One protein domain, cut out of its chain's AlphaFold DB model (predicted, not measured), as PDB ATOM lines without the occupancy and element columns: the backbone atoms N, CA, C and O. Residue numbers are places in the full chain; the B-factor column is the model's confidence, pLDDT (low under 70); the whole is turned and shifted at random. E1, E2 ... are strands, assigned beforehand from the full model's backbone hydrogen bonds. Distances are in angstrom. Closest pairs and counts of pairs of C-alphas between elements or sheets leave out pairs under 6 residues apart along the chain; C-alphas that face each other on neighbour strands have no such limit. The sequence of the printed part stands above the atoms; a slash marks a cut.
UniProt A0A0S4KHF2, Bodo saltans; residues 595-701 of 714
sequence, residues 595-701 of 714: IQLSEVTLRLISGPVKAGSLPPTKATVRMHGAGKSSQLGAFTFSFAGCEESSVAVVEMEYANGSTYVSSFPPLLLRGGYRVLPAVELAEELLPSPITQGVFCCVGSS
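AT A GLANCE: This is residues 595 to 701 of the 714 residues of a protein of Bodo saltans (UniProt A0A0S4KHF2). A single antiparallel sheet of eight strands is curled into a flattened, nearly closed barrel: its leaf E2 E5 E6 E7 faces its leaf E1 E4 E3, and the bent strand E8 is the hinge between them. The edge strands E2 and E3 come near each other but are not neighbours in the sheet, and the long link from E1 to E2 passes from one leaf to the other. The printed part has 107 residues with no named helix and eight named strands, E1 to E8 along the chain, in the sheet order E2 - E5 - E6 - E7 - E8 - E1 - E4 - E3. The class is all strand, with 56 of the 107 residues in strands; the whole is compact, with a radius of gyration of the C-alphas of 13.2 A and spans of 37 by 29 by 19 A.

IN THESE COORDINATES: Across the sheet, E2 is residues 618 to 624, 20.3 A from first to last C-alpha; E5 is 647 to 653, 19.7 A; E6 is 659 to 664, 16.8 A; and E7 is 672 to 680, 24.3 A. E8 is residues 691 to 699, 23.3 A, and bends by 59 degrees at residue 695. E1 is 600 to 606, 19.2 A; E4 is 636 to 640, 13.6 A; and E3 is 628 to 633, 15.7 A. E1 begins at C-alpha 600 (-11.226, -23.123, 15.250), and E8 ends at C-alpha 699 (-17.233, -23.093, 14.722).

HOW THE PARTS SIT: The folded sheet, one sheet bent back on itself, has 48 pairs of C-alphas within 11 A between its leaves, and it is strongly twisted. E5, E6, E7 and E8 form a meander, each strand the antiparallel neighbour of the one before. N 650 of E5 and O 662 of E6 are 2.8 A apart, within hydrogen-bond range. E7 pairs in a staggered way: with E8 over residues 672 to 679, where N 674 and O 696 are 2.9 A apart, and with E6 over 679 to 680, where N 661 and O 679 are 2.8 A apart. Beyond the hinge, N 603 of E1 and O 697 of E8 are 2.8 A apart. N 602 of E1 and O 637 of E4 are also 2.8 A apart. E3 and E4 are a hairpin, with N 630 and O 638 at 3.0 A. At the other edge, N 622 of E2 and O 649 of E5 are 2.9 A apart. The closest C-alphas of the edge strands E2 and E3 are those of Met 623 and Ser 629, 6.7 A apart. E1 and E5 are apart, as are E2 and E8.

THE WHOLE: The two C-alphas farthest apart are those of Ile 595 and Asn 656, 39.6 A. The printed part has no cut. The link from E1 to E2, 11 residues, is long. The mean pLDDT of the printed part is 92.1; residues 595 and 701 are under 70.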
ATOM      1  N   ILE A 595      -1.228 -16.527  23.594       65.94
ATOM      2  CA  ILE A 595      -2.544 -17.165  23.525       65.94
ATOM      3  C   ILE A 595      -2.498 -18.180  22.387       65.94
ATOM      4  O   ILE A 595      -2.512 -17.810  21.215       65.94
ATOM      5  N   GLN A 596      -2.471 -19.464  22.734       75.06
ATOM      6  CA  GLN A 596      -2.572 -20.531  21.751       75.06
ATOM      7  C   GLN A 596      -4.035 -20.855  21.490       75.06
ATOM      8  O   GLN A 596      -4.766 -21.320  22.367       75.06
ATOM      9  N   LEU A 597      -4.455 -20.630  20.249       78.62
ATOM     10  CA  LEU A 597      -5.772 -21.036  19.787       78.62
ATOM     11  C   LEU A 597      -5.896 -22.562  19.858       78.62
ATOM     12  O   LEU A 597      -5.149 -23.271  19.179       78.62
ATOM     13  N   SER A 598      -6.848 -23.061  20.650       80.00
ATOM     14  CA  SER A 598      -7.059 -24.500  20.841       80.00
ATOM     15  C   SER A 598      -7.403 -25.195  19.525       80.00
ATOM     16  O   SER A 598      -6.664 -26.066  19.080       80.00
ATOM     17  N   GLU A 599      -8.495 -24.777  18.887       90.19
ATOM     18  CA  GLU A 599      -8.880 -25.153  17.527       90.19
ATOM     19  C   GLU A 599     -10.084 -24.302  17.097       90.19
ATOM     20  O   GLU A 599     -11.051 -24.174  17.853       90.19
ATOM     21  N   VAL A 600     -10.059 -23.751  15.886       92.88
ATOM     22  CA  VAL A 600     -11.226 -23.123  15.250       92.88
ATOM     23  C   VAL A 600     -11.416 -23.699  13.859       92.88
ATOM     24  O   VAL A 600     -10.450 -23.994  13.159       92.88
ATOM     25  N   THR A 601     -12.665 -23.850  13.442       95.19
ATOM     26  CA  THR A 601     -13.021 -24.358  12.119       95.19
ATOM     27  C   THR A 601     -13.661 -23.261  11.281       95.19
ATOM     28  O   THR A 601     -14.447 -22.465  11.787       95.19
ATOM     29  N   LEU A 602     -13.324 -23.219   9.995       97.19
ATOM     30  CA  LEU A 602     -13.862 -22.313   8.991       97.19
ATOM     31  C   LEU A 602     -14.419 -23.138   7.837       97.19
ATOM     32  O   LEU A 602     -13.679 -23.855   7.163       97.19
ATOM     33  N   ARG A 603     -15.714 -22.992   7.574       97.44
ATOM     34  CA  ARG A 603     -16.390 -23.570   6.415       97.44
ATOM     35  C   ARG A 603     -16.789 -22.469   5.444       97.44
ATOM     36  O   ARG A 603     -17.595 -21.609   5.795       97.44
ATOM     37  N   LEU A 604     -16.260 -22.514   4.226       98.00
ATOM     38  CA  LEU A 604     -16.670 -21.618   3.145       98.00
ATOM     39  C   LEU A 604     -17.994 -22.125   2.561       98.00
ATOM     40  O   LEU A 604     -18.133 -23.321   2.299       98.00
ATOM     41  N   ILE A 605     -18.970 -21.230   2.399       96.88
ATOM     42  CA  ILE A 605     -20.334 -21.583   1.978       96.88
ATOM     43  C   ILE A 605     -20.619 -21.022   0.589       96.88
ATOM     44  O   ILE A 605     -20.922 -21.789  -0.317       96.88
ATOM     45  N   SER A 606     -20.495 -19.708   0.403       95.50
ATOM     46  CA  SER A 606     -20.726 -19.062  -0.892       95.50
ATOM     47  C   SER A 606     -19.788 -17.876  -1.094       95.50
ATOM     48  O   SER A 606     -19.397 -17.193  -0.148       95.50
ATOM     49  N   GLY A 607     -19.377 -17.666  -2.341       94.50
ATOM     50  CA  GLY A 607     -18.454 -16.611  -2.725       94.50
ATOM     51  C   GLY A 607     -19.105 -15.245  -2.923       94.50
ATOM     52  O   GLY A 607     -20.304 -15.073  -2.699       94.50
ATOM     53  N   PRO A 608     -18.318 -14.266  -3.396       93.75
ATOM     54  CA  PRO A 608     -18.806 -12.926  -3.686       93.75
ATOM     55  C   PRO A 608     -19.854 -12.891  -4.800       93.75
ATOM     56  O   PRO A 608     -19.877 -13.739  -5.695       93.75
ATOM     57  N   VAL A 609     -20.646 -11.815  -4.836       90.69
ATOM     58  CA  VAL A 609     -21.660 -11.590  -5.884       90.69
ATOM     59  C   VAL A 609     -21.039 -11.548  -7.284       90.69
ATOM     60  O   VAL A 609     -21.610 -12.097  -8.225       90.69
ATOM     61  N   LYS A 610     -19.842 -10.959  -7.442       89.88
ATOM     62  CA  LYS A 610     -19.112 -10.969  -8.725       89.88
ATOM     63  C   LYS A 610     -18.697 -12.379  -9.168       89.88
ATOM     64  O   LYS A 610     -18.581 -12.624 -10.366       89.88
ATOM     65  N   ALA A 611     -18.505 -13.293  -8.218       90.94
ATOM     66  CA  ALA A 611     -18.209 -14.702  -8.466       90.94
ATOM     67  C   ALA A 611     -19.471 -15.565  -8.664       90.94
ATOM     68  O   ALA A 611     -19.371 -16.777  -8.840       90.94
ATOM     69  N   GLY A 612     -20.660 -14.950  -8.650       91.44
ATOM     70  CA  GLY A 612     -21.943 -15.622  -8.843       91.44
ATOM     71  C   GLY A 612     -22.605 -16.124  -7.559       91.44
ATOM     72  O   GLY A 612     -23.593 -16.843  -7.658       91.44
ATOM     73  N   SER A 613     -22.096 -15.763  -6.373       92.75
ATOM     74  CA  SER A 613     -22.662 -16.180  -5.077       92.75
ATOM     75  C   SER A 613     -22.754 -17.707  -4.893       92.75
ATOM     76  O   SER A 613     -23.626 -18.208  -4.186       92.75
ATOM     77  N   LEU A 614     -21.845 -18.454  -5.529       93.31
ATOM     78  CA  LEU A 614     -21.739 -19.914  -5.449       93.31
ATOM     79  C   LEU A 614     -20.551 -20.331  -4.572       93.31
ATOM     80  O   LEU A 614     -19.628 -19.532  -4.398       93.31
ATOM     81  N   PRO A 615     -20.533 -21.561  -4.022       95.00
ATOM     82  CA  PRO A 615     -19.344 -22.096  -3.367       95.00
ATOM     83  C   PRO A 615     -18.119 -22.052  -4.300       95.00
ATOM     84  O   PRO A 615     -18.281 -22.145  -5.523       95.00
ATOM     85  N   PRO A 616     -16.894 -21.938  -3.755       96.94
ATOM     86  CA  PRO A 616     -15.689 -22.075  -4.566       96.94
ATOM     87  C   PRO A 616     -15.643 -23.457  -5.233       96.94
ATOM     88  O   PRO A 616     -16.162 -24.434  -4.700       96.94
ATOM     89  N   THR A 617     -15.007 -23.561  -6.398       97.50
ATOM     90  CA  THR A 617     -14.731 -24.854  -7.050       97.50
ATOM     91  C   THR A 617     -13.508 -25.531  -6.439       97.50
ATOM     92  O   THR A 617     -13.414 -26.758  -6.428       97.50
ATOM     93  N   LYS A 618     -12.584 -24.733  -5.898       97.38
ATOM     94  CA  LYS A 618     -11.385 -25.175  -5.190       97.38
ATOM     95  C   LYS A 618     -10.995 -24.129  -4.153       97.38
ATOM     96  O   LYS A 618     -11.101 -22.932  -4.403       97.38
ATOM     97  N   ALA A 619     -10.532 -24.584  -2.993       97.44
ATOM     98  CA  ALA A 619      -9.978 -23.711  -1.968       97.44
ATOM     99  C   ALA A 619      -8.710 -24.328  -1.376       97.44
ATOM    100  O   ALA A 619      -8.659 -25.533  -1.132       97.44
ATOM    101  N   THR A 620      -7.693 -23.502  -1.150       95.94
ATOM    102  CA  THR A 620      -6.436 -23.913  -0.512       95.94
ATOM    103  C   THR A 620      -6.097 -22.975   0.633       95.94
ATOM    104  O   THR A 620      -6.471 -21.803   0.613       95.94
ATOM    105  N   VAL A 621      -5.413 -23.503   1.646       95.56
ATOM    106  CA  VAL A 621      -5.007 -22.746   2.830       95.56
ATOM    107  C   VAL A 621      -3.498 -22.815   2.975       95.56
ATOM    108  O   VAL A 621      -2.914 -23.899   2.932       95.56
ATOM    109  N   ARG A 622      -2.880 -21.653   3.170       92.44
ATOM    110  CA  ARG A 622      -1.475 -21.501   3.546       92.44
ATOM    111  C   ARG A 622      -1.398 -20.837   4.916       92.44
ATOM    112  O   ARG A 622      -2.163 -19.920   5.204       92.44
ATOM    113  N   MET A 623      -0.488 -21.322   5.754       91.50
ATOM    114  CA  MET A 623      -0.224 -20.767   7.081       91.50
ATOM    115  C   MET A 623       1.140 -20.083   7.094       91.50
ATOM    116  O   MET A 623       2.125 -20.668   6.644       91.50
ATOM    117  N   HIS A 624       1.189 -18.880   7.657       89.81
ATOM    118  CA  HIS A 624       2.420 -18.176   8.004       89.81
ATOM    119  C   HIS A 624       2.493 -17.998   9.523       89.81
ATOM    120  O   HIS A 624       1.462 -17.823  10.173       89.81
ATOM    121  N   GLY A 625       3.706 -18.010  10.077       86.25
ATOM    122  CA  GLY A 625       3.924 -17.958  11.524       86.25
ATOM    123  C   GLY A 625       3.673 -19.311  12.196       86.25
ATOM    124  O   GLY A 625       3.770 -20.360  11.553       86.25
ATOM    125  N   ALA A 626       3.380 -19.295  13.497       84.75
ATOM    126  CA  ALA A 626       3.092 -20.519  14.243       84.75
ATOM    127  C   ALA A 626       1.711 -21.109  13.889       84.75
ATOM    128  O   ALA A 626       0.859 -20.459  13.280       84.75
ATOM    129  N   GLY A 627       1.470 -22.346  14.319       87.69
ATOM    130  CA  GLY A 627       0.195 -23.036  14.134       87.69
ATOM    131  C   GLY A 627       0.125 -23.907  12.884       87.69
ATOM    132  O   GLY A 627       1.065 -24.020  12.097       87.69
ATOM    133  N   LYS A 628      -0.997 -24.615  12.746       91.19
ATOM    134  CA  LYS A 628      -1.242 -25.572  11.664       91.19
ATOM    135  C   LYS A 628      -2.660 -25.422  11.139       91.19
ATOM    136  O   LYS A 628      -3.580 -25.166  11.914       91.19
ATOM    137  N   SER A 629      -2.824 -25.662   9.842       94.06
ATOM    138  CA  SER A 629      -4.130 -25.833   9.209       94.06
ATOM    139  C   SER A 629      -4.346 -27.287   8.797       94.06
ATOM    140  O   SER A 629      -3.418 -27.919   8.292       94.06
ATOM    141  N   SER A 630      -5.560 -27.812   8.953       94.62
ATOM    142  CA  SER A 630      -5.949 -29.123   8.411       94.62
ATOM    143  C   SER A 630      -7.265 -29.026   7.649       94.62
ATOM    144  O   SER A 630      -8.210 -28.380   8.097       94.62
ATOM    145  N   GLN A 631      -7.341 -29.669   6.488       94.00
ATOM    146  CA  GLN A 631      -8.566 -29.718   5.694       94.00
ATOM    147  C   GLN A 631      -9.456 -30.863   6.195       94.00
ATOM    148  O   GLN A 631      -9.075 -32.027   6.111       94.00
ATOM    149  N   LEU A 632     -10.632 -30.528   6.729       91.38
ATOM    150  CA  LEU A 632     -11.603 -31.486   7.281       91.38
ATOM    151  C   LEU A 632     -12.681 -31.895   6.261       91.38
ATOM    152  O   LEU A 632     -13.361 -32.899   6.435       91.38
ATOM    153  N   GLY A 633     -12.843 -31.113   5.193       89.31
ATOM    154  CA  GLY A 633     -13.772 -31.367   4.094       89.31
ATOM    155  C   GLY A 633     -13.439 -30.493   2.885       89.31
ATOM    156  O   GLY A 633     -12.502 -29.698   2.941       89.31
ATOM    157  N   ALA A 634     -14.210 -30.599   1.796       88.12
ATOM    158  CA  ALA A 634     -13.909 -29.907   0.532       88.12
ATOM    159  C   ALA A 634     -13.610 -28.405   0.717       88.12
ATOM    160  O   ALA A 634     -12.614 -27.914   0.197       88.12
ATOM    161  N   PHE A 635     -14.407 -27.716   1.541       96.19
ATOM    162  CA  PHE A 635     -14.243 -26.288   1.847       96.19
ATOM    163  C   PHE A 635     -14.278 -25.998   3.352       96.19
ATOM    164  O   PHE A 635     -14.759 -24.950   3.780       96.19
ATOM    165  N   THR A 636     -13.846 -26.964   4.169       96.69
ATOM    166  CA  THR A 636     -13.806 -26.839   5.634       96.69
ATOM    167  C   THR A 636     -12.388 -27.045   6.134       96.69
ATOM    168  O   THR A 636     -11.773 -28.076   5.862       96.69
ATOM    169  N   PHE A 637     -11.891 -26.071   6.887       96.38
ATOM    170  CA  PHE A 637     -10.520 -26.011   7.376       96.38
ATOM    171  C   PHE A 637     -10.520 -25.807   8.888       96.38
ATOM    172  O   PHE A 637     -11.336 -25.052   9.403       96.38
ATOM    173  N   SER A 638      -9.617 -26.473   9.593       95.56
ATOM    174  CA  SER A 638      -9.327 -26.230  11.007       95.56
ATOM    175  C   SER A 638      -8.007 -25.486  11.146       95.56
ATOM    176  O   SER A 638      -7.098 -25.686  10.338       95.56
ATOM    177  N   PHE A 639      -7.908 -24.654  12.177       95.44
ATOM    178  CA  PHE A 639      -6.703 -23.938  12.573       95.44
ATOM    179  C   PHE A 639      -6.448 -24.183  14.057       95.44
ATOM    180  O   PHE A 639      -7.334 -23.944  14.877       95.44
ATOM    181  N   ALA A 640      -5.247 -24.644  14.403       93.06
ATOM    182  CA  ALA A 640      -4.866 -24.975  15.776       93.06
ATOM    183  C   ALA A 640      -3.436 -24.514  16.083       93.06
ATOM    184  O   ALA A 640      -2.596 -24.418  15.182       93.06
ATOM    185  N   GLY A 641      -3.158 -24.221  17.357       89.38
ATOM    186  CA  GLY A 641      -1.846 -23.761  17.827       89.38
ATOM    187  C   GLY A 641      -1.416 -22.413  17.241       89.38
ATOM    188  O   GLY A 641      -0.221 -22.164  17.116       89.38
ATOM    189  N   CYS A 642      -2.375 -21.591  16.810       89.88
ATOM    190  CA  CYS A 642      -2.117 -20.263  16.253       89.88
ATOM    191  C   CYS A 642      -1.891 -19.246  17.381       89.88
ATOM    192  O   CYS A 642      -2.581 -19.315  18.399       89.88
ATOM    193  N   GLU A 643      -0.976 -18.304  17.165       87.25
ATOM    194  CA  GLU A 643      -0.630 -17.193  18.062       87.25
ATOM    195  C   GLU A 643      -0.855 -15.836  17.360       87.25
ATOM    196  O   GLU A 643      -1.395 -15.788  16.252       87.25
ATOM    197  N   GLU A 644      -0.463 -14.715  17.977       84.88
ATOM    198  CA  GLU A 644      -0.667 -13.366  17.422       84.88
ATOM    199  C   GLU A 644       0.036 -13.124  16.081       84.88
ATOM    200  O   GLU A 644      -0.423 -12.316  15.279       84.88
ATOM    201  N   SER A 645       1.125 -13.851  15.822       87.25
ATOM    202  CA  SER A 645       1.914 -13.777  14.591       87.25
ATOM    203  C   SER A 645       1.373 -14.666  13.459       87.25
ATOM    204  O   SER A 645       1.838 -14.585  12.319       87.25
ATOM    205  N   SER A 646       0.401 -15.533  13.766       91.00
ATOM    206  CA  SER A 646      -0.147 -16.507  12.825       91.00
ATOM    207  C   SER A 646      -1.081 -15.851  11.818       91.00
ATOM    208  O   SER A 646      -2.038 -15.178  12.194       91.00
ATOM    209  N   VAL A 647      -0.879 -16.143  10.536       94.56
ATOM    210  CA  VAL A 647      -1.749 -15.683   9.447       94.56
ATOM    211  C   VAL A 647      -2.191 -16.871   8.608       94.56
ATOM    212  O   VAL A 647      -1.364 -17.652   8.138       94.56
ATOM    213  N   ALA A 648      -3.499 -16.979   8.392       95.94
ATOM    214  CA  ALA A 648      -4.092 -17.889   7.429       95.94
ATOM    215  C   ALA A 648      -4.381 -17.141   6.126       95.94
ATOM    216  O   ALA A 648      -5.049 -16.107   6.131       95.94
ATOM    217  N   VAL A 649      -3.914 -17.699   5.011       96.69
ATOM    218  CA  VAL A 649      -4.222 -17.239   3.656       96.69
ATOM    219  C   VAL A 649      -5.071 -18.301   2.972       96.69
ATOM    220  O   VAL A 649      -4.617 -19.422   2.753       96.69
ATOM    221  N   VAL A 650      -6.313 -17.948   2.650       97.69
ATOM    222  CA  VAL A 650      -7.289 -18.815   1.987       97.69
ATOM    223  C   VAL A 650      -7.477 -18.331   0.555       97.69
ATOM    224  O   VAL A 650      -8.013 -17.247   0.330       97.69
ATOM    225  N   GLU A 651      -7.050 -19.136  -0.409       97.50
ATOM    226  CA  GLU A 651      -7.180 -18.861  -1.840       97.50
ATOM    227  C   GLU A 651      -8.333 -19.687  -2.413       97.50
ATOM    228  O   GLU A 651      -8.398 -20.897  -2.193       97.50
ATOM    229  N   MET A 652      -9.265 -19.028  -3.101       98.19
ATOM    230  CA  MET A 652     -10.554 -19.570  -3.529       98.19
ATOM    231  C   MET A 652     -10.746 -19.344  -5.026       98.19
ATOM    232  O   MET A 652     -10.850 -18.202  -5.472       98.19
ATOM    233  N   GLU A 653     -10.841 -20.429  -5.786       98.00
ATOM    234  CA  GLU A 653     -11.122 -20.412  -7.222       98.00
ATOM    235  C   GLU A 653     -12.629 -20.598  -7.454       98.00
ATOM    236  O   GLU A 653     -13.282 -21.379  -6.754       98.00
ATOM    237  N   TYR A 654     -13.184 -19.897  -8.443       97.12
ATOM    238  CA  TYR A 654     -14.607 -19.953  -8.791       97.12
ATOM    239  C   TYR A 654     -14.833 -20.368 -10.245       97.12
ATOM    240  O   TYR A 654     -13.966 -20.232 -11.107       97.12
ATOM    241  N   ALA A 655     -16.047 -20.842 -10.544       95.25
ATOM    242  CA  ALA A 655     -16.417 -21.364 -11.862       95.25
ATOM    243  C   ALA A 655     -16.308 -20.334 -13.003       95.25
ATOM    244  O   ALA A 655     -16.133 -20.711 -14.158       95.25
ATOM    245  N   ASN A 656     -16.391 -19.039 -12.691       94.31
ATOM    246  CA  ASN A 656     -16.197 -17.954 -13.658       94.31
ATOM    247  C   ASN A 656     -14.709 -17.655 -13.956       94.31
ATOM    248  O   ASN A 656     -14.424 -16.706 -14.682       94.31
ATOM    249  N   GLY A 657     -13.772 -18.411 -13.372       95.25
ATOM    250  CA  GLY A 657     -12.324 -18.235 -13.524       95.25
ATOM    251  C   GLY A 657     -11.696 -17.201 -12.585       95.25
ATOM    252  O   GLY A 657     -10.475 -17.062 -12.572       95.25
ATOM    253  N   SER A 658     -12.492 -16.480 -11.789       95.94
ATOM    254  CA  SER A 658     -11.958 -15.535 -10.803       95.94
ATOM    255  C   SER A 658     -11.345 -16.263  -9.603       95.94
ATOM    256  O   SER A 658     -11.806 -17.334  -9.199       95.94
ATOM    257  N   THR A 659     -10.303 -15.665  -9.028       97.56
ATOM    258  CA  THR A 659      -9.640 -16.155  -7.813       97.56
ATOM    259  C   THR A 659      -9.691 -15.076  -6.747       97.56
ATOM    260  O   THR A 659      -9.291 -13.940  -6.997       97.56
ATOM    261  N   TYR A 660     -10.169 -15.429  -5.560       97.81
ATOM    262  CA  TYR A 660     -10.242 -14.537  -4.407       97.81
ATOM    263  C   TYR A 660      -9.332 -15.026  -3.292       97.81
ATOM    264  O   TYR A 660      -9.197 -16.229  -3.073       97.81
ATOM    265  N   VAL A 661      -8.753 -14.088  -2.550       97.69
ATOM    266  CA  VAL A 661      -7.870 -14.373  -1.424       97.69
ATOM    267  C   VAL A 661      -8.374 -13.683  -0.167       97.69
ATOM    268  O   VAL A 661      -8.537 -12.461  -0.117       97.69
ATOM    269  N   SER A 662      -8.586 -14.476   0.878       97.81
ATOM    270  CA  SER A 662      -8.756 -13.984   2.239       97.81
ATOM    271  C   SER A 662      -7.459 -14.176   3.016       97.81
ATOM    272  O   SER A 662      -6.812 -15.209   2.886       97.81
ATOM    273  N   SER A 663      -7.072 -13.181   3.807       96.50
ATOM    274  CA  SER A 663      -5.870 -13.215   4.641       96.50
ATOM    275  C   SER A 663      -6.210 -12.616   5.992       96.50
ATOM    276  O   SER A 663      -6.745 -11.505   6.040       96.50
ATOM    277  N   PHE A 664      -5.985 -13.366   7.067       96.50
ATOM    278  CA  PHE A 664      -6.401 -12.974   8.411       96.50
ATOM    279  C   PHE A 664      -5.666 -13.769   9.500       96.50
ATOM    280  O   PHE A 664      -5.268 -14.914   9.266       96.50
ATOM    281  N   PRO A 665      -5.546 -13.230  10.723       94.56
ATOM    282  CA  PRO A 665      -5.120 -13.995  11.883       94.56
ATOM    283  C   PRO A 665      -6.266 -14.903  12.356       94.56
ATOM    284  O   PRO A 665      -7.363 -14.396  12.617       94.56
ATOM    285  N   PRO A 666      -6.063 -16.221  12.532       95.12
ATOM    286  CA  PRO A 666      -7.108 -17.115  13.043       95.12
ATOM    287  C   PRO A 666      -7.678 -16.693  14.406       95.12
ATOM    288  O   PRO A 666      -8.851 -16.933  14.679       95.12
ATOM    289  N   LEU A 667      -6.886 -15.995  15.231       91.81
ATOM    290  CA  LEU A 667      -7.318 -15.415  16.510       91.81
ATOM    291  C   LEU A 667      -8.378 -14.307  16.379       91.81
ATOM    292  O   LEU A 667      -8.975 -13.935  17.388       91.81
ATOM    293  N   LEU A 668      -8.600 -13.750  15.181       93.50
ATOM    294  CA  LEU A 668      -9.665 -12.773  14.924       93.50
ATOM    295  C   LEU A 668     -11.002 -13.418  14.554       93.50
ATOM    296  O   LEU A 668     -11.998 -12.698  14.460       93.50
ATOM    297  N   LEU A 669     -11.050 -14.732  14.316       94.88
ATOM    298  CA  LEU A 669     -12.270 -15.390  13.864       94.88
ATOM    299  C   LEU A 669     -13.344 -15.417  14.958       94.88
ATOM    300  O   LEU A 669     -13.125 -15.879  16.077       94.88
ATOM    301  N   ARG A 670     -14.552 -14.981  14.597       92.56
ATOM    302  CA  ARG A 670     -15.746 -15.039  15.449       92.56
ATOM    303  C   ARG A 670     -16.660 -16.181  15.027       92.56
ATOM    304  O   ARG A 670     -17.047 -16.244  13.865       92.56
ATOM    305  N   GLY A 671     -17.078 -17.013  15.982       92.06
ATOM    306  CA  GLY A 671     -17.996 -18.138  15.746       92.06
ATOM    307  C   GLY A 671     -19.350 -17.734  15.145       92.06
ATOM    308  O   GLY A 671     -19.771 -16.583  15.273       92.06
ATOM    309  N   GLY A 672     -20.042 -18.682  14.512       94.56
ATOM    310  CA  GLY A 672     -21.329 -18.529  13.827       94.56
ATOM    311  C   GLY A 672     -21.215 -18.290  12.317       94.56
ATOM    312  O   GLY A 672     -20.127 -18.289  11.742       94.56
ATOM    313  N   TYR A 673     -22.356 -18.057  11.660       97.12
ATOM    314  CA  TYR A 673     -22.382 -17.635  10.251       97.12
ATOM    315  C   TYR A 673     -21.908 -16.188  10.111       97.12
ATOM    316  O   TYR A 673     -22.449 -15.289  10.766       97.12
ATOM    317  N   ARG A 674     -20.914 -15.975   9.249       96.94
ATOM    318  CA  ARG A 674     -20.157 -14.729   9.092       96.94
ATOM    319  C   ARG A 674     -19.820 -14.453   7.632       96.94
ATOM    320  O   ARG A 674     -19.996 -15.298   6.756       96.94
ATOM    321  N   VAL A 675     -19.281 -13.266   7.390       97.44
ATOM    322  CA  VAL A 675     -18.756 -12.849   6.093       97.44
ATOM    323  C   VAL A 675     -17.253 -12.662   6.206       97.44
ATOM    324  O   VAL A 675     -16.774 -11.779   6.913       97.44
ATOM    325  N   LEU A 676     -16.501 -13.517   5.528       97.81
ATOM    326  CA  LEU A 676     -15.053 -13.464   5.489       97.81
ATOM    327  C   LEU A 676     -14.601 -12.434   4.434       97.81
ATOM    328  O   LEU A 676     -14.986 -12.572   3.268       97.81
ATOM    329  N   PRO A 677     -13.800 -11.417   4.802       96.69
ATOM    330  CA  PRO A 677     -13.262 -10.453   3.845       96.69
ATOM    331  C   PRO A 677     -12.307 -11.120   2.854       96.69
ATOM    332  O   PRO A 677     -11.381 -11.827   3.255       96.69
ATOM    333  N   ALA A 678     -12.506 -10.873   1.563       96.88
ATOM    334  CA  ALA A 678     -11.654 -11.375   0.495       96.88
ATOM    335  C   ALA A 678     -11.445 -10.315  -0.590       96.88
ATOM    336  O   ALA A 678     -12.317  -9.490  -0.854       96.88
ATOM    337  N   VAL A 679     -10.289 -10.357  -1.240       96.00
ATOM    338  CA  VAL A 679      -9.931  -9.485  -2.364       96.00
ATOM    339  C   VAL A 679      -9.706 -10.364  -3.588       96.00
ATOM    340  O   VAL A 679      -9.240 -11.495  -3.464       96.00
ATOM    341  N   GLU A 680     -10.088  -9.890  -4.769       95.94
ATOM    342  CA  GLU A 680      -9.785 -10.608  -6.006       95.94
ATOM    343  C   GLU A 680      -8.275 -10.557  -6.264       95.94
ATOM    344  O   GLU A 680      -7.685  -9.480  -6.238       95.94
ATOM    345  N   LEU A 681      -7.637 -11.699  -6.532       94.62
ATOM    346  CA  LEU A 681      -6.178 -11.796  -6.656       94.62
ATOM    347  C   LEU A 681      -5.620 -10.845  -7.730       94.62
ATOM    348  O   LEU A 681      -4.558 -10.253  -7.550       94.62
ATOM    349  N   ALA A 682      -6.365 -10.646  -8.820       91.94
ATOM    350  CA  ALA A 682      -6.012  -9.706  -9.886       91.94
ATOM    351  C   ALA A 682      -6.056  -8.227  -9.443       91.94
ATOM    352  O   ALA A 682      -5.419  -7.379 -10.064       91.94
ATOM    353  N   GLU A 683      -6.795  -7.911  -8.376       91.12
ATOM    354  CA  GLU A 683      -6.914  -6.566  -7.811       91.12
ATOM    355  C   GLU A 683      -5.913  -6.303  -6.663       91.12
ATOM    356  O   GLU A 683      -5.759  -5.159  -6.241       91.12
ATOM    357  N   GLU A 684      -5.197  -7.319  -6.163       86.81
ATOM    358  CA  GLU A 684      -4.402  -7.260  -4.919       86.81
ATOM    359  C   GLU A 684      -3.270  -6.206  -4.944       86.81
ATOM    360  O   GLU A 684      -2.925  -5.603  -3.922       86.81
ATOM    361  N   LEU A 685      -2.689  -5.949  -6.119       82.69
ATOM    362  CA  LEU A 685      -1.659  -4.918  -6.309       82.69
ATOM    363  C   LEU A 685      -2.215  -3.554  -6.727       82.69
ATOM    364  O   LEU A 685      -1.447  -2.598  -6.842       82.69
ATOM    365  N   LEU A 686      -3.524  -3.429  -6.951       84.50
ATOM    366  CA  LEU A 686      -4.101  -2.145  -7.328       84.50
ATOM    367  C   LEU A 686      -4.001  -1.139  -6.166       84.50
ATOM    368  O   LEU A 686      -4.029  -1.514  -4.991       84.50
ATOM    369  N   PRO A 687      -3.980   0.174  -6.459       75.12
ATOM    370  CA  PRO A 687      -3.983   1.208  -5.423       75.12
ATOM    371  C   PRO A 687      -5.234   1.220  -4.539       75.12
ATOM    372  O   PRO A 687      -5.204   1.859  -3.491       75.12
ATOM    373  N   SER A 688      -6.312   0.528  -4.942       77.56
ATOM    374  CA  SER A 688      -7.598   0.406  -4.228       77.56
ATOM    375  C   SER A 688      -8.358  -0.896  -4.581       77.56
ATOM    376  O   SER A 688      -9.418  -0.794  -5.201       77.56
ATOM    377  N   PRO A 689      -7.863  -2.112  -4.244       86.94
ATOM    378  CA  PRO A 689      -8.631  -3.351  -4.253       86.94
ATOM    379  C   PRO A 689      -9.985  -3.211  -3.580       86.94
ATOM    380  O   PRO A 689     -10.124  -2.596  -2.518       86.94
ATOM    381  N   ILE A 690     -10.978  -3.851  -4.184       89.94
ATOM    382  CA  ILE A 690     -12.311  -3.945  -3.617       89.94
ATOM    383  C   ILE A 690     -12.359  -5.171  -2.708       89.94
ATOM    384  O   ILE A 690     -12.242  -6.310  -3.162       89.94
ATOM    385  N   THR A 691     -12.590  -4.937  -1.417       92.38
ATOM    386  CA  THR A 691     -12.897  -6.020  -0.479       92.38
ATOM    387  C   THR A 691     -14.336  -6.481  -0.694       92.38
ATOM    388  O   THR A 691     -15.262  -5.672  -0.761       92.38
ATOM    389  N   GLN A 692     -14.520  -7.789  -0.826       93.19
ATOM    390  CA  GLN A 692     -15.803  -8.452  -1.021       93.19
ATOM    391  C   GLN A 692     -16.002  -9.558   0.016       93.19
ATOM    392  O   GLN A 692     -15.055 -10.036   0.638       93.19
ATOM    393  N   GLY A 693     -17.259  -9.928   0.236       94.44
ATOM    394  CA  GLY A 693     -17.634 -10.895   1.256       94.44
ATOM    395  C   GLY A 693     -17.729 -12.318   0.727       94.44
ATOM    396  O   GLY A 693     -18.384 -12.554  -0.286       94.44
ATOM    397  N   VAL A 694     -17.129 -13.261   1.449       97.31
ATOM    398  CA  VAL A 694     -17.353 -14.704   1.295       97.31
ATOM    399  C   VAL A 694     -18.200 -15.172   2.472       97.31
ATOM    400  O   VAL A 694     -17.787 -15.060   3.625       97.31
ATOM    401  N   PHE A 695     -19.397 -15.685   2.213       97.81
ATOM    402  CA  PHE A 695     -20.248 -16.210   3.272       97.81
ATOM    403  C   PHE A 695     -19.662 -17.517   3.808       97.81
ATOM    404  O   PHE A 695     -19.323 -18.433   3.053       97.81
ATOM    405  N   CYS A 696     -19.523 -17.601   5.124       97.62
ATOM    406  CA  CYS A 696     -18.855 -18.701   5.798       97.62
ATOM    407  C   CYS A 696     -19.524 -19.017   7.137       97.62
ATOM    408  O   CYS A 696     -20.364 -18.266   7.636       97.62
ATOM    409  N   CYS A 697     -19.145 -20.142   7.731       96.38
ATOM    410  CA  CYS A 697     -19.492 -20.482   9.103       96.38
ATOM    411  C   CYS A 697     -18.220 -20.827   9.870       96.38
ATOM    412  O   CYS A 697     -17.389 -21.600   9.389       96.38
ATOM    413  N   VAL A 698     -18.075 -20.226  11.047       95.56
ATOM    414  CA  VAL A 698     -16.954 -20.431  11.958       95.56
ATOM    415  C   VAL A 698     -17.464 -21.196  13.176       95.56
ATOM    416  O   VAL A 698     -18.464 -20.799  13.769       95.56
ATOM    417  N   GLY A 699     -16.801 -22.275  13.581       88.69
ATOM    418  CA  GLY A 699     -17.233 -23.093  14.722       88.69
ATOM    419  C   GLY A 699     -16.077 -23.617  15.565       88.69
ATOM    420  O   GLY A 699     -14.913 -23.537  15.157       88.69
ATOM    421  N   SER A 700     -16.394 -24.195  16.724       70.44
ATOM    422  CA  SER A 700     -15.454 -25.059  17.445       70.44
ATOM    423  C   SER A 700     -15.454 -26.462  16.814       70.44
ATOM    424  O   SER A 700     -16.414 -26.831  16.132       70.44
ATOM    425  N   SER A 701     -14.409 -27.277  17.011       49.00
ATOM    426  CA  SER A 701     -14.329 -28.609  16.377       49.00
ATOM    427  C   SER A 701     -15.449 -29.578  16.772       49.00
ATOM    428  O   SER A 701     -15.694 -30.550  16.058       49.00
TER     429      SER A 701